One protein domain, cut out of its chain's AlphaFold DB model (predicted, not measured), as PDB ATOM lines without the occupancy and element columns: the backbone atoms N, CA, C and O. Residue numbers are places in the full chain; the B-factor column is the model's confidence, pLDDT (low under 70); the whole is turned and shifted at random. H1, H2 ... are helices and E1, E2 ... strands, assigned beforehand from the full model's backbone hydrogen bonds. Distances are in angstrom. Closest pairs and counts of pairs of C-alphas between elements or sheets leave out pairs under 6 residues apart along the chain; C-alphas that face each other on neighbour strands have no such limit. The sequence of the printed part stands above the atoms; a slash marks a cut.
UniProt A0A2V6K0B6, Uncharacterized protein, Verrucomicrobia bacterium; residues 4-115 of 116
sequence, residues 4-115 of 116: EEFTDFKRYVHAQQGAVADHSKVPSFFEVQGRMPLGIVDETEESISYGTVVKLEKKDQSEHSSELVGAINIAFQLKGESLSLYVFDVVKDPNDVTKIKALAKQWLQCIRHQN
ATOM      1  N   GLU A   4     195.488 120.911 182.168       92.00
ATOM      2  CA  GLU A   4     196.450 122.004 182.350       92.00
ATOM      3  C   GLU A   4     195.798 123.365 182.079       92.00
ATOM      4  O   GLU A   4     195.855 124.254 182.928       92.00
ATOM      5  N   GLU A   5     195.069 123.499 180.966       93.56
ATOM      6  CA  GLU A   5     194.329 124.722 180.632       93.56
ATOM      7  C   GLU A   5     193.266 125.057 181.690       93.56
ATOM      8  O   GLU A   5     193.052 126.225 182.014       93.56
ATOM      9  N   PHE A   6     192.610 124.047 182.273       95.19
ATOM     10  CA  PHE A   6     191.652 124.259 183.359       95.19
ATOM     11  C   PHE A   6     192.335 124.722 184.650       95.19
ATOM     12  O   PHE A   6     191.826 125.600 185.348       95.19
ATOM     13  N   THR A   7     193.512 124.180 184.961       94.62
ATOM     14  CA  THR A   7     194.326 124.630 186.099       94.62
ATOM     15  C   THR A   7     194.781 126.078 185.917       94.62
ATOM     16  O   THR A   7     194.687 126.881 186.850       94.62
ATOM     17  N   ASP A   8     195.214 126.441 184.712       95.94
ATOM     18  CA  ASP A   8     195.585 127.815 184.376       95.94
ATOM     19  C   ASP A   8     194.378 128.758 184.434       95.94
ATOM     20  O   ASP A   8     194.488 129.868 184.958       95.94
ATOM     21  N   PHE A   9     193.202 128.298 184.001       95.31
ATOM     22  CA  PHE A   9     191.958 129.042 184.160       95.31
ATOM     23  C   PHE A   9     191.625 129.297 185.637       95.31
ATOM     24  O   PHE A   9     191.348 130.437 186.009       95.31
ATOM     25  N   LYS A  10     191.721 128.285 186.512       96.12
ATOM     26  CA  LYS A  10     191.546 128.488 187.961       96.12
ATOM     27  C   LYS A  10     192.547 129.515 188.493       96.12
ATOM     28  O   LYS A  10     192.152 130.421 189.223       96.12
ATOM     29  N   ARG A  11     193.817 129.453 188.072       97.06
ATOM     30  CA  ARG A  11     194.843 130.444 188.449       97.06
ATOM     31  C   ARG A  11     194.470 131.861 188.009       97.06
ATOM     32  O   ARG A  11     194.655 132.798 188.780       97.06
ATOM     33  N   TYR A  12     193.915 132.018 186.809       95.81
ATOM     34  CA  TYR A  12     193.385 133.297 186.337       95.81
ATOM     35  C   TYR A  12     192.240 133.803 187.228       95.81
ATOM     36  O   TYR A  12     192.285 134.947 187.674       95.81
ATOM     37  N   VAL A  13     191.258 132.955 187.556       95.62
ATOM     38  CA  VAL A  13     190.143 133.322 188.450       95.62
ATOM     39  C   VAL A  13     190.661 133.751 189.828       95.62
ATOM     40  O   VAL A  13     190.215 134.770 190.356       95.62
ATOM     41  N   HIS A  14     191.639 133.031 190.385       96.75
ATOM     42  CA  HIS A  14     192.317 133.388 191.639       96.75
ATOM     43  C   HIS A  14     193.040 134.733 191.560       96.75
ATOM     44  O   HIS A  14     192.904 135.551 192.467       96.75
ATOM     45  N   ALA A  15     193.756 135.005 190.466       96.81
ATOM     46  CA  ALA A  15     194.427 136.288 190.257       96.81
ATOM     47  C   ALA A  15     193.438 137.466 190.207       96.81
ATOM     48  O   ALA A  15     193.767 138.562 190.655       96.81
ATOM     49  N   GLN A  16     192.215 137.229 189.721       94.94
ATOM     50  CA  GLN A  16     191.118 138.202 189.753       94.94
ATOM     51  C   GLN A  16     190.335 138.195 191.075       94.94
ATOM     52  O   GLN A  16     189.344 138.909 191.197       94.94
ATOM     53  N   GLN A  17     190.716 137.367 192.054       92.44
ATOM     54  CA  GLN A  17     189.967 137.142 193.298       92.44
ATOM     55  C   GLN A  17     188.488 136.781 193.045       92.44
ATOM     56  O   GLN A  17     187.605 137.156 193.810       92.44
ATOM     57  N   GLY A  18     188.196 136.089 191.939       88.44
ATOM     58  CA  GLY A  18     186.835 135.767 191.496       88.44
ATOM     59  C   GLY A  18     186.043 136.934 190.887       88.44
ATOM     60  O   GLY A  18     184.917 136.720 190.446       88.44
ATOM     61  N   ALA A  19     186.611 138.140 190.793       88.56
ATOM     62  CA  ALA A  19     186.009 139.303 190.132       88.56
ATOM     63  C   ALA A  19     186.213 139.275 188.603       88.56
ATOM     64  O   ALA A  19     186.638 140.250 187.985       88.56
ATOM     65  N   VAL A  20     185.927 138.130 187.982       87.88
ATOM     66  CA  VAL A  20     185.992 137.973 186.524       87.88
ATOM     67  C   VAL A  20     184.863 138.780 185.879       87.88
ATOM     68  O   VAL A  20     183.719 138.736 186.333       87.88
ATOM     69  N   ALA A  21     185.182 139.530 184.821       81.56
ATOM     70  CA  ALA A  21     184.217 140.385 184.140       81.56
ATOM     71  C   ALA A  21     183.050 139.571 183.554       81.56
ATOM     72  O   ALA A  21     183.233 138.738 182.670       81.56
ATOM     73  N   ASP A  22     181.837 139.855 184.033       75.88
ATOM     74  CA  ASP A  22     180.602 139.289 183.498       75.88
ATOM     75  C   ASP A  22     180.014 140.208 182.417       75.88
ATOM     76  O   ASP A  22     179.544 141.319 182.706       75.88
ATOM     77  N   HIS A  23     180.041 139.719 181.175       76.62
ATOM     78  CA  HIS A  23     179.507 140.382 179.984       76.62
ATOM     79  C   HIS A  23     178.047 140.006 179.678       76.62
ATOM     80  O   HIS A  23     177.530 140.365 178.613       76.62
ATOM     81  N   SER A  24     177.366 139.305 180.588       74.50
ATOM     82  CA  SER A  24     175.943 138.996 180.464       74.50
ATOM     83  C   SER A  24     175.128 140.277 180.304       74.50
ATOM     84  O   SER A  24     175.278 141.250 181.052       74.50
ATOM     85  N   LYS A  25     174.252 140.287 179.297       80.50
ATOM     86  CA  LYS A  25     173.365 141.420 179.038       80.50
ATOM     87  C   LYS A  25     172.189 141.370 179.999       80.50
ATOM     88  O   LYS A  25     171.450 140.390 180.036       80.50
ATOM     89  N   VAL A  26     171.991 142.461 180.724       82.44
ATOM     90  CA  VAL A  26     170.783 142.663 181.521       82.44
ATOM     91  C   VAL A  26     169.622 143.016 180.579       82.44
ATOM     92  O   VAL A  26     169.833 143.784 179.633       82.44
ATOM     93  N   PRO A  27     168.409 142.470 180.793       83.94
ATOM     94  CA  PRO A  27     167.240 142.835 180.001       83.94
ATOM     95  C   PRO A  27     166.991 144.348 179.994       83.94
ATOM     96  O   PRO A  27     167.174 145.024 181.002       83.94
ATOM     97  N   SER A  28     166.545 144.891 178.859       87.12
ATOM     98  CA  SER A  28     166.488 146.342 178.613       87.12
ATOM     99  C   SER A  28     165.574 147.127 179.559       87.12
ATOM    100  O   SER A  28     165.788 148.328 179.733       87.12
ATOM    101  N   PHE A  29     164.585 146.462 180.161       87.38
ATOM    102  CA  PHE A  29     163.637 147.031 181.123       87.38
ATOM    103  C   PHE A  29     164.206 147.169 182.546       87.38
ATOM    104  O   PHE A  29     163.566 147.780 183.402       87.38
ATOM    105  N   PHE A  30     165.410 146.644 182.790       87.88
ATOM    106  CA  PHE A  30     166.163 146.857 184.018       87.88
ATOM    107  C   PHE A  30     167.336 147.819 183.801       87.88
ATOM    108  O   PHE A  30     167.907 147.931 182.711       87.88
ATOM    109  N   GLU A  31     167.721 148.492 184.875       88.50
ATOM    110  CA  GLU A  31     168.950 149.259 185.011       88.50
ATOM    111  C   GLU A  31     169.824 148.655 186.113       88.50
ATOM    112  O   GLU A  31     169.327 148.240 187.162       88.50
ATOM    113  N   VAL A  32     171.133 148.581 185.864       89.25
ATOM    114  CA  VAL A  32     172.103 148.082 186.842       89.25
ATOM    115  C   VAL A  32     172.521 149.228 187.747       89.25
ATOM    116  O   VAL A  32     173.213 150.138 187.306       89.25
ATOM    117  N   GLN A  33     172.156 149.137 189.021       89.38
ATOM    118  CA  GLN A  33     172.501 150.143 190.028       89.38
ATOM    119  C   GLN A  33     173.835 149.855 190.720       89.38
ATOM    120  O   GLN A  33     174.466 150.741 191.288       89.38
ATOM    121  N   GLY A  34     174.277 148.599 190.698       87.81
ATOM    122  CA  GLY A  34     175.530 148.203 191.317       87.81
ATOM    123  C   GLY A  34     175.831 146.725 191.136       87.81
ATOM    124  O   GLY A  34     174.940 145.915 190.866       87.81
ATOM    125  N   ARG A  35     177.110 146.385 191.297       88.19
ATOM    126  CA  ARG A  35     177.620 145.014 191.306       88.19
ATOM    127  C   ARG A  35     178.486 144.824 192.541       88.19
ATOM    128  O   ARG A  35     179.342 145.657 192.825       88.19
ATOM    129  N   MET A  36     178.268 143.731 193.256       88.19
ATOM    130  CA  MET A  36     179.061 143.336 194.416       88.19
ATOM    131  C   MET A  36     179.712 141.996 194.087       88.19
ATOM    132  O   MET A  36     178.992 141.013 193.885       88.19
ATOM    133  N   PRO A  37     181.042 141.929 193.919       87.56
ATOM    134  CA  PRO A  37     181.712 140.662 193.672       87.56
ATOM    135  C   PRO A  37     181.617 139.787 194.925       87.56
ATOM    136  O   PRO A  37     181.861 140.249 196.035       87.56
ATOM    137  N   LEU A  38     181.273 138.517 194.736       86.75
ATOM    138  CA  LEU A  38     181.282 137.506 195.799       86.75
ATOM    139  C   LEU A  38     182.630 136.791 195.898       86.75
ATOM    140  O   LEU A  38     182.871 136.038 196.837       86.75
ATOM    141  N   GLY A  39     183.488 137.005 194.900       90.19
ATOM    142  CA  GLY A  39     184.736 136.286 194.731       90.19
ATOM    143  C   GLY A  39     184.509 134.814 194.399       90.19
ATOM    144  O   GLY A  39     183.519 134.448 193.760       90.19
ATOM    145  N   ILE A  40     185.458 133.973 194.809       93.06
ATOM    146  CA  ILE A  40     185.370 132.518 194.659       93.06
ATOM    147  C   ILE A  40     184.483 131.969 195.776       93.06
ATOM    148  O   ILE A  40     184.789 132.087 196.960       93.06
ATOM    149  N   VAL A  41     183.372 131.360 195.382       90.00
ATOM    150  CA  VAL A  41     182.326 130.874 196.285       90.00
ATOM    151  C   VAL A  41     182.568 129.410 196.670       90.00
ATOM    152  O   VAL A  41     182.325 129.008 197.815       90.00
ATOM    153  N   ASP A  42     183.064 128.605 195.731       91.38
ATOM    154  CA  ASP A  42     183.412 127.201 195.950       91.38
ATOM    155  C   ASP A  42     184.468 126.745 194.939       91.38
ATOM    156  O   ASP A  42     184.474 127.196 193.794       91.38
ATOM    157  N   GLU A  43     185.344 125.834 195.348       94.19
ATOM    158  CA  GLU A  43     186.369 125.261 194.483       94.19
ATOM    159  C   GLU A  43     186.622 123.806 194.876       94.19
ATOM    160  O   GLU A  43     186.658 123.454 196.057       94.19
ATOM    161  N   THR A  44     186.799 122.965 193.866       93.12
ATOM    162  CA  THR A  44     187.274 121.590 193.998       93.12
ATOM    163  C   THR A  44     188.404 121.354 192.997       93.12
ATOM    164  O   THR A  44     188.786 122.243 192.234       93.12
ATOM    165  N   GLU A  45     188.953 120.143 192.970       92.00
ATOM    166  CA  GLU A  45     189.937 119.768 191.952       92.00
ATOM    167  C   GLU A  45     189.396 120.001 190.531       92.00
ATOM    168  O   GLU A  45     190.051 120.638 189.706       92.00
ATOM    169  N   GLU A  46     188.149 119.606 190.293       93.12
ATOM    170  CA  GLU A  46     187.516 119.608 188.973       93.12
ATOM    171  C   GLU A  46     186.555 120.784 188.747       93.12
ATOM    172  O   GLU A  46     185.898 120.835 187.712       93.12
ATOM    173  N   SER A  47     186.394 121.711 189.694       95.50
ATOM    174  CA  SER A  47     185.445 122.821 189.543       95.50
ATOM    175  C   SER A  47     185.897 124.099 190.236       95.50
ATOM    176  O   SER A  47     186.561 124.059 191.265       95.50
ATOM    177  N   ILE A  48     185.477 125.242 189.705       96.06
ATOM    178  CA  ILE A  48     185.581 126.543 190.364       96.06
ATOM    179  C   ILE A  48     184.291 127.327 190.131       96.06
ATOM    180  O   ILE A  48     183.779 127.392 189.013       96.06
ATOM    181  N   SER A  49     183.748 127.898 191.203       94.31
ATOM    182  CA  SER A  49     182.530 128.704 191.193       94.31
ATOM    183  C   SER A  49     182.838 130.094 191.724       94.31
ATOM    184  O   SER A  49     183.374 130.233 192.822       94.31
ATOM    185  N   TYR A  50     182.477 131.123 190.974       93.06
ATOM    186  CA  TYR A  50     182.679 132.524 191.338       93.06
ATOM    187  C   TYR A  50     181.476 133.347 190.886       93.06
ATOM    188  O   TYR A  50     180.750 132.949 189.974       93.06
ATOM    189  N   GLY A  51     181.212 134.475 191.538       89.56
ATOM    190  CA  GLY A  51     179.959 135.177 191.283       89.56
ATOM    191  C   GLY A  51     179.929 136.635 191.687       89.56
ATOM    192  O   GLY A  51     180.867 137.187 192.259       89.56
ATOM    193  N   THR A  52     178.799 137.257 191.383       89.56
ATOM    194  CA  THR A  52     178.488 138.637 191.740       89.56
ATOM    195  C   THR A  52     177.009 138.763 192.074       89.56
ATOM    196  O   THR A  52     176.177 138.058 191.509       89.56
ATOM    197  N   VAL A  53     176.665 139.665 192.987       89.88
ATOM    198  CA  VAL A  53     175.288 140.123 193.167       89.88
ATOM    199  C   VAL A  53     175.109 141.425 192.406       89.88
ATOM    200  O   VAL A  53     175.864 142.380 192.595       89.88
ATOM    201  N   VAL A  54     174.091 141.467 191.557       89.69
ATOM    202  CA  VAL A  54     173.707 142.634 190.771       89.69
ATOM    203  C   VAL A  54     172.445 143.234 191.379       89.69
ATOM    204  O   VAL A  54     171.457 142.530 191.580       89.69
ATOM    205  N   LYS A  55     172.466 144.540 191.658       90.81
ATOM    206  CA  LYS A  55     171.261 145.293 192.018       90.81
ATOM    207  C   LYS A  55     170.609 145.820 190.742       90.81
ATOM    208  O   LYS A  55     171.236 146.583 190.005       90.81
ATOM    209  N   LEU A  56     169.371 145.408 190.498       90.50
ATOM    210  CA  LEU A  56     168.570 145.775 189.336       90.50
ATOM    211  C   LEU A  56     167.387 146.643 189.763       90.50
ATOM    212  O   LEU A  56     166.720 146.333 190.745       90.50
ATOM    213  N   GLU A  57     167.095 147.697 189.009       90.19
ATOM    214  CA  GLU A  57     165.887 148.515 189.177       90.19
ATOM    215  C   GLU A  57     165.097 148.558 187.869       90.19
ATOM    216  O   GLU A  57     165.680 148.582 186.784       90.19
ATOM    217  N   LYS A  58     163.763 148.516 187.948       87.75
ATOM    218  CA  LYS A  58     162.895 148.623 186.765       87.75
ATOM    219  C   LYS A  58     162.811 150.078 186.317       87.75
ATOM    220  O   LYS A  58     162.539 150.950 187.133       87.75
ATOM    221  N   LYS A  59     162.991 150.324 185.018       82.31
ATOM    222  CA  LYS A  59     163.035 151.688 184.458       82.31
ATOM    223  C   LYS A  59     161.690 152.422 184.485       82.31
ATOM    224  O   LYS A  59     161.671 153.626 184.698       82.31
ATOM    225  N   ASP A  60     160.583 151.698 184.307       75.94
ATOM    226  CA  ASP A  60     159.265 152.296 184.027       75.94
ATOM    227  C   ASP A  60     158.229 152.109 185.157       75.94
ATOM    228  O   ASP A  60     157.028 152.257 184.928       75.94
ATOM    229  N   GLN A  61     158.648 151.754 186.379       67.31
ATOM    230  CA  GLN A  61     157.728 151.627 187.520       67.31
ATOM    231  C   GLN A  61     157.810 152.837 188.455       67.31
ATOM    232  O   GLN A  61     158.891 153.260 188.851       67.31
ATOM    233  N   SER A  62     156.642 153.371 188.836       59.53
ATOM    234  CA  SER A  62     156.498 154.476 189.797       59.53
ATOM    235  C   SER A  62     156.957 154.113 191.212       59.53
ATOM    236  O   SER A  62     157.249 154.995 192.013       59.53
ATOM    237  N   GLU A  63     157.010 152.817 191.521       62.38
ATOM    238  CA  GLU A  63     157.661 152.289 192.713       62.38
ATOM    239  C   GLU A  63     159.059 151.793 192.331       62.38
ATOM    240  O   GLU A  63     159.197 150.860 191.536       62.38
ATOM    241  N   HIS A  64     160.092 152.404 192.921       63.31
ATOM    242  CA  HIS A  64     161.492 151.983 192.819       63.31
ATOM    243  C   HIS A  64     161.712 150.633 193.523       63.31
ATOM    244  O   HIS A  64     162.364 150.544 194.564       63.31
ATOM    245  N   SER A  65     161.130 149.565 192.981       73.31
ATOM    246  CA  SER A  65     161.402 148.210 193.438       73.31
ATOM    247  C   SER A  65     162.757 147.771 192.883       73.31
ATOM    248  O   SER A  65     162.942 147.607 191.675       73.31
ATOM    249  N   SER A  66     163.736 147.632 193.778       82.50
ATOM    250  CA  SER A  66     165.032 147.053 193.439       82.50
ATOM    251  C   SER A  66     165.026 145.552 193.704       82.50
ATOM    252  O   SER A  66     164.663 145.122 194.800       82.50
ATOM    253  N   GLU A  67     165.483 144.768 192.739       88.25
ATOM    254  CA  GLU A  67     165.703 143.330 192.870       88.25
ATOM    255  C   GLU A  67     167.212 143.065 192.974       88.25
ATOM    256  O   GLU A  67     168.019 143.665 192.261       88.25
ATOM    257  N   LEU A  68     167.615 142.173 193.879       89.50
ATOM    258  CA  LEU A  68     168.991 141.688 193.949       89.50
ATOM    259  C   LEU A  68     169.055 140.326 193.270       89.50
ATOM    260  O   LEU A  68     168.335 139.402 193.649       89.50
ATOM    261  N   VAL A  69     169.936 140.193 192.287       89.56
ATOM    262  CA  VAL A  69     170.136 138.951 191.540       89.56
ATOM    263  C   VAL A  69     171.554 138.462 191.779       89.56
ATOM    264  O   VAL A  69     172.518 139.145 191.440       89.56
ATOM    265  N   GLY A  70     171.686 137.276 192.363       89.12
ATOM    266  CA  GLY A  70     172.954 136.563 192.430       89.12
ATOM    267  C   GLY A  70     173.226 135.874 191.098       89.12
ATOM    268  O   GLY A  70     172.401 135.089 190.643       89.12
ATOM    269  N   ALA A  71     174.374 136.161 190.492       88.75
ATOM    270  CA  ALA A  71     174.879 135.517 189.287       88.75
ATOM    271  C   ALA A  71     176.116 134.682 189.637       88.75
ATOM    272  O   ALA A  71     177.081 135.193 190.212       88.75
ATOM    273  N   ILE A  72     176.090 133.397 189.290       91.25
ATOM    274  CA  ILE A  72     177.153 132.433 189.574       91.25
ATOM    275  C   ILE A  72     177.647 131.847 188.261       91.25
ATOM    276  O   ILE A  72     176.878 131.269 187.495       91.25
ATOM    277  N   ASN A  73     178.951 131.943 188.055       92.62
ATOM    278  CA  ASN A  73     179.675 131.251 187.009       92.62
ATOM    279  C   ASN A  73     180.316 130.009 187.614       92.62
ATOM    280  O   ASN A  73     181.040 130.100 188.606       92.62
ATOM    281  N   ILE A  74     180.063 128.854 187.013       94.44
ATOM    282  CA  ILE A  74     180.615 127.577 187.446       94.44
ATOM    283  C   ILE A  74     181.355 126.972 186.265       94.44
ATOM    284  O   ILE A  74     180.730 126.548 185.297       94.44
ATOM    285  N   ALA A  75     182.678 126.903 186.350       95.00
ATOM    286  CA  ALA A  75     183.484 126.151 185.400       95.00
ATOM    287  C   ALA A  75     183.828 124.795 186.016       95.00
ATOM    288  O   ALA A  75     184.257 124.732 187.170       95.00
ATOM    289  N   PHE A  76     183.633 123.708 185.273       95.31
ATOM    290  CA  PHE A  76     183.902 122.365 185.778       95.31
ATOM    291  C   PHE A  76     184.333 121.399 184.678       95.31
ATOM    292  O   PHE A  76     184.031 121.597 183.500       95.31
ATOM    293  N   GLN A  77     185.037 120.347 185.084       94.25
ATOM    294  CA  GLN A  77     185.410 119.235 184.227       94.25
ATOM    295  C   GLN A  77     184.459 118.056 184.420       94.25
ATOM    296  O   GLN A  77     184.054 117.736 185.536       94.25
ATOM    297  N   LEU A  78     184.091 117.412 183.314       91.50
ATOM    298  CA  LEU A  78     183.238 116.230 183.308       91.50
ATOM    299  C   LEU A  78     183.647 115.332 182.141       91.50
ATOM    300  O   LEU A  78     183.613 115.764 180.994       91.50
ATOM    301  N   LYS A  79     184.050 114.086 182.429       87.81
ATOM    302  CA  LYS A  79     184.450 113.083 181.415       87.81
ATOM    303  C   LYS A  79     185.503 113.585 180.408       87.81
ATOM    304  O   LYS A  79     185.460 113.240 179.233       87.81
ATOM    305  N   GLY A  80     186.461 114.392 180.871       86.31
ATOM    306  CA  GLY A  80     187.521 114.958 180.027       86.31
ATOM    307  C   GLY A  80     187.112 116.201 179.231       86.31
ATOM    308  O   GLY A  80     187.954 116.799 178.565       86.31
ATOM    309  N   GLU A  81     185.856 116.634 179.329       89.81
ATOM    310  CA  GLU A  81     185.380 117.886 178.751       89.81
ATOM    311  C   GLU A  81     185.353 119.001 179.796       89.81
ATOM    312  O   GLU A  81     185.325 118.756 181.004       89.81
ATOM    313  N   SER A  82     185.359 120.249 179.329       93.06
ATOM    314  CA  SER A  82     185.187 121.419 180.191       93.06
ATOM    315  C   SER A  82     183.887 122.112 179.862       93.06
ATOM    316  O   SER A  82     183.641 122.466 178.710       93.06
ATOM    317  N   LEU A  83     183.089 122.341 180.892       93.19
ATOM    318  CA  LEU A  83     181.770 122.930 180.792       93.19
ATOM    319  C   LEU A  83     181.718 124.203 181.632       93.19
ATOM    320  O   LEU A  83     182.482 124.392 182.583       93.19
ATOM    321  N   SER A  84     180.817 125.103 181.259       91.81
ATOM    322  CA  SER A  84     180.521 126.312 182.021       91.81
ATOM    323  C   SER A  84     179.019 126.431 182.204       91.81
ATOM    324  O   SER A  84     178.265 126.354 181.235       91.81
ATOM    325  N   LEU A  85     178.595 126.606 183.449       91.62
ATOM    326  CA  LEU A  85     177.208 126.831 183.822       91.62
ATOM    327  C   LEU A  85     177.067 128.237 184.400       91.62
ATOM    328  O   LEU A  85     177.839 128.644 185.267       91.62
ATOM    329  N   TYR A  86     176.045 128.943 183.930       89.81
ATOM    330  CA  TYR A  86     175.655 130.259 184.414       89.81
ATOM    331  C   TYR A  86     174.332 130.107 185.155       89.81
ATOM    332  O   TYR A  86     173.343 129.661 184.570       89.81
ATOM    333  N   VAL A  87     174.318 130.433 186.445       89.06
ATOM    334  CA  VAL A  87     173.142 130.294 187.308       89.06
ATOM    335  C   VAL A  87     172.772 131.652 187.877       89.06
ATOM    336  O   VAL A  87     173.635 132.371 188.378       89.06
ATOM    337  N   PHE A  88     171.483 131.979 187.838       87.69
ATOM    338  CA  PHE A  88     170.943 133.224 188.370       87.69
ATOM    339  C   PHE A  88     169.791 132.916 189.326       87.69
ATOM    340  O   PHE A  88     168.953 132.070 189.016       87.69
ATOM    341  N   ASP A  89     169.741 133.596 190.470       89.06
ATOM    342  CA  ASP A  89     168.601 133.540 191.392       89.06
ATOM    343  C   ASP A  89     168.412 134.884 192.104       89.06
ATOM    344  O   ASP A  89     169.354 135.664 192.273       89.06
ATOM    345  N   VAL A  90     167.185 135.151 192.543       88.94
ATOM    346  CA  VAL A  90     166.864 136.325 193.349       88.94
ATOM    347  C   VAL A  90     167.342 136.096 194.785       88.94
ATOM    348  O   VAL A  90     167.075 135.062 195.413       88.94
ATOM    349  N   VAL A  91     168.038 137.085 195.334       88.44
ATOM    350  CA  VAL A  91     168.524 137.088 196.718       88.44
ATOM    351  C   VAL A  91     167.895 138.232 197.501       88.44
ATOM    352  O   VAL A  91     167.446 139.223 196.934       88.44
ATOM    353  N   LYS A  92     167.797 138.072 198.823       86.19
ATOM    354  CA  LYS A  92     167.189 139.086 199.704       86.19
ATOM    355  C   LYS A  92     168.223 140.018 200.328       86.19
ATOM    356  O   LYS A  92     167.899 141.156 200.642       86.19
ATOM    357  N   ASP A  93     169.442 139.523 200.500       83.00
ATOM    358  CA  ASP A  93     170.572 140.238 201.081       83.00
ATOM    359  C   ASP A  93     171.769 140.072 200.135       83.00
ATOM    360  O   ASP A  93     172.034 138.952 199.684       83.00
ATOM    361  N   PRO A  94     172.494 141.150 199.795       77.94
ATOM    362  CA  PRO A  94     173.691 141.039 198.967       77.94
ATOM    363  C   PRO A  94     174.810 140.196 199.595       77.94
ATOM    364  O   PRO A  94     175.676 139.701 198.877       77.94
ATOM    365  N   ASN A  95     174.774 139.999 200.913       77.56
ATOM    366  CA  ASN A  95     175.692 139.158 201.669       77.56
ATOM    367  C   ASN A  95     175.169 137.729 201.868       77.56
ATOM    368  O   ASN A  95     175.765 136.970 202.633       77.56
ATOM    369  N   ASP A  96     174.090 137.321 201.188       77.94
ATOM    370  CA  ASP A  96     173.577 135.944 201.233       77.94
ATOM    371  C   ASP A  96     174.456 134.968 200.418       77.94
ATOM    372  O   ASP A  96     174.004 134.176 199.586       77.94
ATOM    373  N   VAL A  97     175.770 135.034 200.657       73.62
ATOM    374  CA  VAL A  97     176.801 134.200 200.033       73.62
ATOM    375  C   VAL A  97     176.532 132.724 200.319       73.62
ATOM    376  O   VAL A  97     176.802 131.871 199.478       73.62
ATOM    377  N   THR A  98     175.947 132.413 201.480       80.94
ATOM    378  CA  THR A  98     175.584 131.048 201.876       80.94
ATOM    379  C   THR A  98     174.535 130.447 200.945       80.94
ATOM    380  O   THR A  98     174.737 129.330 200.460       80.94
ATOM    381  N   LYS A  99     173.446 131.172 200.641       82.38
ATOM    382  CA  LYS A  99     172.423 130.697 199.696       82.38
ATOM    383  C   LYS A  99     173.009 130.508 198.298       82.38
ATOM    384  O   LYS A  99     172.791 129.474 197.671       82.38
ATOM    385  N   ILE A 100     173.802 131.472 197.836       80.69
ATOM    386  CA  ILE A 100     174.450 131.430 196.518       80.69
ATOM    387  C   ILE A 100     175.420 130.238 196.428       80.69
ATOM    388  O   ILE A 100     175.396 129.476 195.463       80.69
ATOM    389  N   LYS A 101     176.220 129.993 197.470       82.50
ATOM    390  CA  LYS A 101     177.100 128.821 197.559       82.50
ATOM    391  C   LYS A 101     176.329 127.508 197.525       82.50
ATOM    392  O   LYS A 101     176.740 126.575 196.836       82.50
ATOM    393  N   ALA A 102     175.223 127.424 198.262       87.19
ATOM    394  CA  ALA A 102     174.371 126.241 198.264       87.19
ATOM    395  C   ALA A 102     173.798 125.966 196.865       87.19
ATOM    396  O   ALA A 102     173.838 124.826 196.407       87.19
ATOM    397  N   LEU A 103     173.366 127.014 196.156       87.00
ATOM    398  CA  LEU A 103     172.865 126.922 194.787       87.00
ATOM    399  C   LEU A 103     173.928 126.373 193.822       87.00
ATOM    400  O   LEU A 103     173.645 125.446 193.064       87.00
ATOM    401  N   ALA A 104     175.161 126.891 193.884       87.00
ATOM    402  CA  ALA A 104     176.267 126.410 193.052       87.00
ATOM    403  C   ALA A 104     176.549 124.917 193.275       87.00
ATOM    404  O   ALA A 104     176.654 124.136 192.325       87.00
ATOM    405  N   LYS A 105     176.613 124.506 194.548       88.75
ATOM    406  CA  LYS A 105     176.831 123.107 194.930       88.75
ATOM    407  C   LYS A 105     175.711 122.200 194.447       88.75
ATOM    408  O   LYS A 105     175.997 121.136 193.903       88.75
ATOM    409  N   GLN A 106     174.460 122.620 194.618       91.25
ATOM    410  CA  GLN A 106     173.297 121.849 194.197       91.25
ATOM    411  C   GLN A 106     173.318 121.596 192.685       91.25
ATOM    412  O   GLN A 106     173.172 120.453 192.259       91.25
ATOM    413  N   TRP A 107     173.570 122.624 191.870       92.12
ATOM    414  CA  TRP A 107     173.650 122.464 190.415       92.12
ATOM    415  C   TRP A 107     174.785 121.537 189.977       92.12
ATOM    416  O   TRP A 107     174.563 120.649 189.152       92.12
ATOM    417  N   LEU A 108     175.980 121.688 190.562       90.81
ATOM    418  CA  LEU A 108     177.107 120.790 190.294       90.81
ATOM    419  C   LEU A 108     176.781 119.336 190.650       90.81
ATOM    420  O   LEU A 108     177.083 118.432 189.873       90.81
ATOM    421  N   GLN A 109     176.154 119.106 191.806       91.25
ATOM    422  CA  GLN A 109     175.725 117.774 192.231       91.25
ATOM    423  C   GLN A 109     174.698 117.179 191.265       91.25
ATOM    424  O   GLN A 109     174.857 116.033 190.851       91.25
ATOM    425  N   CYS A 110     173.689 117.954 190.859       92.25
ATOM    426  CA  CYS A 110     172.679 117.508 189.903       92.25
ATOM    427  C   CYS A 110     173.298 117.127 188.553       92.25
ATOM    428  O   CYS A 110     173.019 116.040 188.050       92.25
ATOM    429  N   ILE A 111     174.158 117.977 187.982       90.75
ATOM    430  CA  ILE A 111     174.794 117.703 186.685       90.75
ATOM    431  C   ILE A 111     175.677 116.461 186.768       90.75
ATOM    432  O   ILE A 111     175.589 115.598 185.897       90.75
ATOM    433  N   ARG A 112     176.496 116.342 187.818       89.50
ATOM    434  CA  ARG A 112     177.350 115.166 188.010       89.50
ATOM    435  C   ARG A 112     176.521 113.897 188.153       89.50
ATOM    436  O   ARG A 112     176.803 112.939 187.453       89.50
ATOM    437  N   HIS A 113     175.473 113.915 188.976       91.31
ATOM    438  CA  HIS A 113     174.609 112.753 189.189       91.31
ATOM    439  C   HIS A 113     173.915 112.279 187.903       91.31
ATOM    440  O   HIS A 113     173.849 111.083 187.650       91.31
ATOM    441  N   GLN A 114     173.439 113.205 187.066       88.44
ATOM    442  CA  GLN A 114     172.812 112.872 185.779       88.44
ATOM    443  C   GLN A 114     173.804 112.336 184.735       88.44
ATOM    444  O   GLN A 114     173.386 111.803 183.711       88.44
ATOM    445  N   ASN A 115     175.108 112.507 184.964       80.25
ATOM    446  CA  ASN A 115     176.158 112.128 184.024       80.25
ATOM    447  C   ASN A 115     177.128 111.077 184.583       80.25
ATOM    448  O   ASN A 115     178.095 110.744 183.896       80.25
TER     449      ASN A 115
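What this domain is: This is residues 4 to 115 of the 116 residues of an uncharacterized protein of Verrucomicrobia bacterium (UniProt A0A2V6K0B6). Picture a long, twisted sheet of four antiparallel strands as the middle of three layers, with helix H1 over one face and the longer helix H2 over the other. A long link leads from H1 to the far end of the sheet, where E1 begins, and the loop between E2 and E3 makes one tip of the longest axis. The printed part has 112 residues, with two named helices and four named strands in the order H1 E1 E2 E3 E4 H2; the sheet's order is E1 E2 E3 E4 and the class is mixed. The whole is compact, with a radius of gyration of the C-alphas of 15.2 A, yet elongated, spanning 51 by 30 by 24 A.

How they stand to each other: Begin with H1, residues 4 to 15, which is on the sheet of E1, residues 30 to 43, E2, residues 47 to 58, E3, residues 66 to 78, and E4, residues 81 to 91. H1 lies over E2 and E3 at a height over the sheet of 9.6 A; its closest C-alphas to E2 are those of Lys 10 and Ile 48, 6.7 A. The strands form a meander, each the antiparallel neighbour and hairpin partner of the one before. Edge strand E1 bends by 80 degrees at residue 33. Within hydrogen-bond range you find N 36 and O 53 at 2.8 A, N 52 and O 71 at 2.9 A, and N 74 and O 85 at 2.8 A. H2, residues 97 to 115, is on the opposite face, and its closest C-alphas to E1 are those of Lys 101 and Val 41, 5.8 A. H1 and H2 are apart; in both, every O i to N i+4 pair is within hydrogen-bond range.

Where its parts are: Find C-alpha 4 at (196.450, 122.004, 182.350); from there H1 runs 16.5 A. E1 begins at C-alpha 30, (166.163, 146.857, 184.018), and spans 31.4 A, E2 34.4 A, E3 37.2 A and E4 31.2 A. H2, 27.3 A, ends at C-alpha 115, (176.158, 112.128, 184.024).

The domain as a whole: The C-alphas farthest apart, of Glu 4 and Ser 62, are 52.0 A apart. The printed part has no cut, and the link from H1 to E1, 14 residues, is long. Residues 61 to 64 have pLDDT under 70.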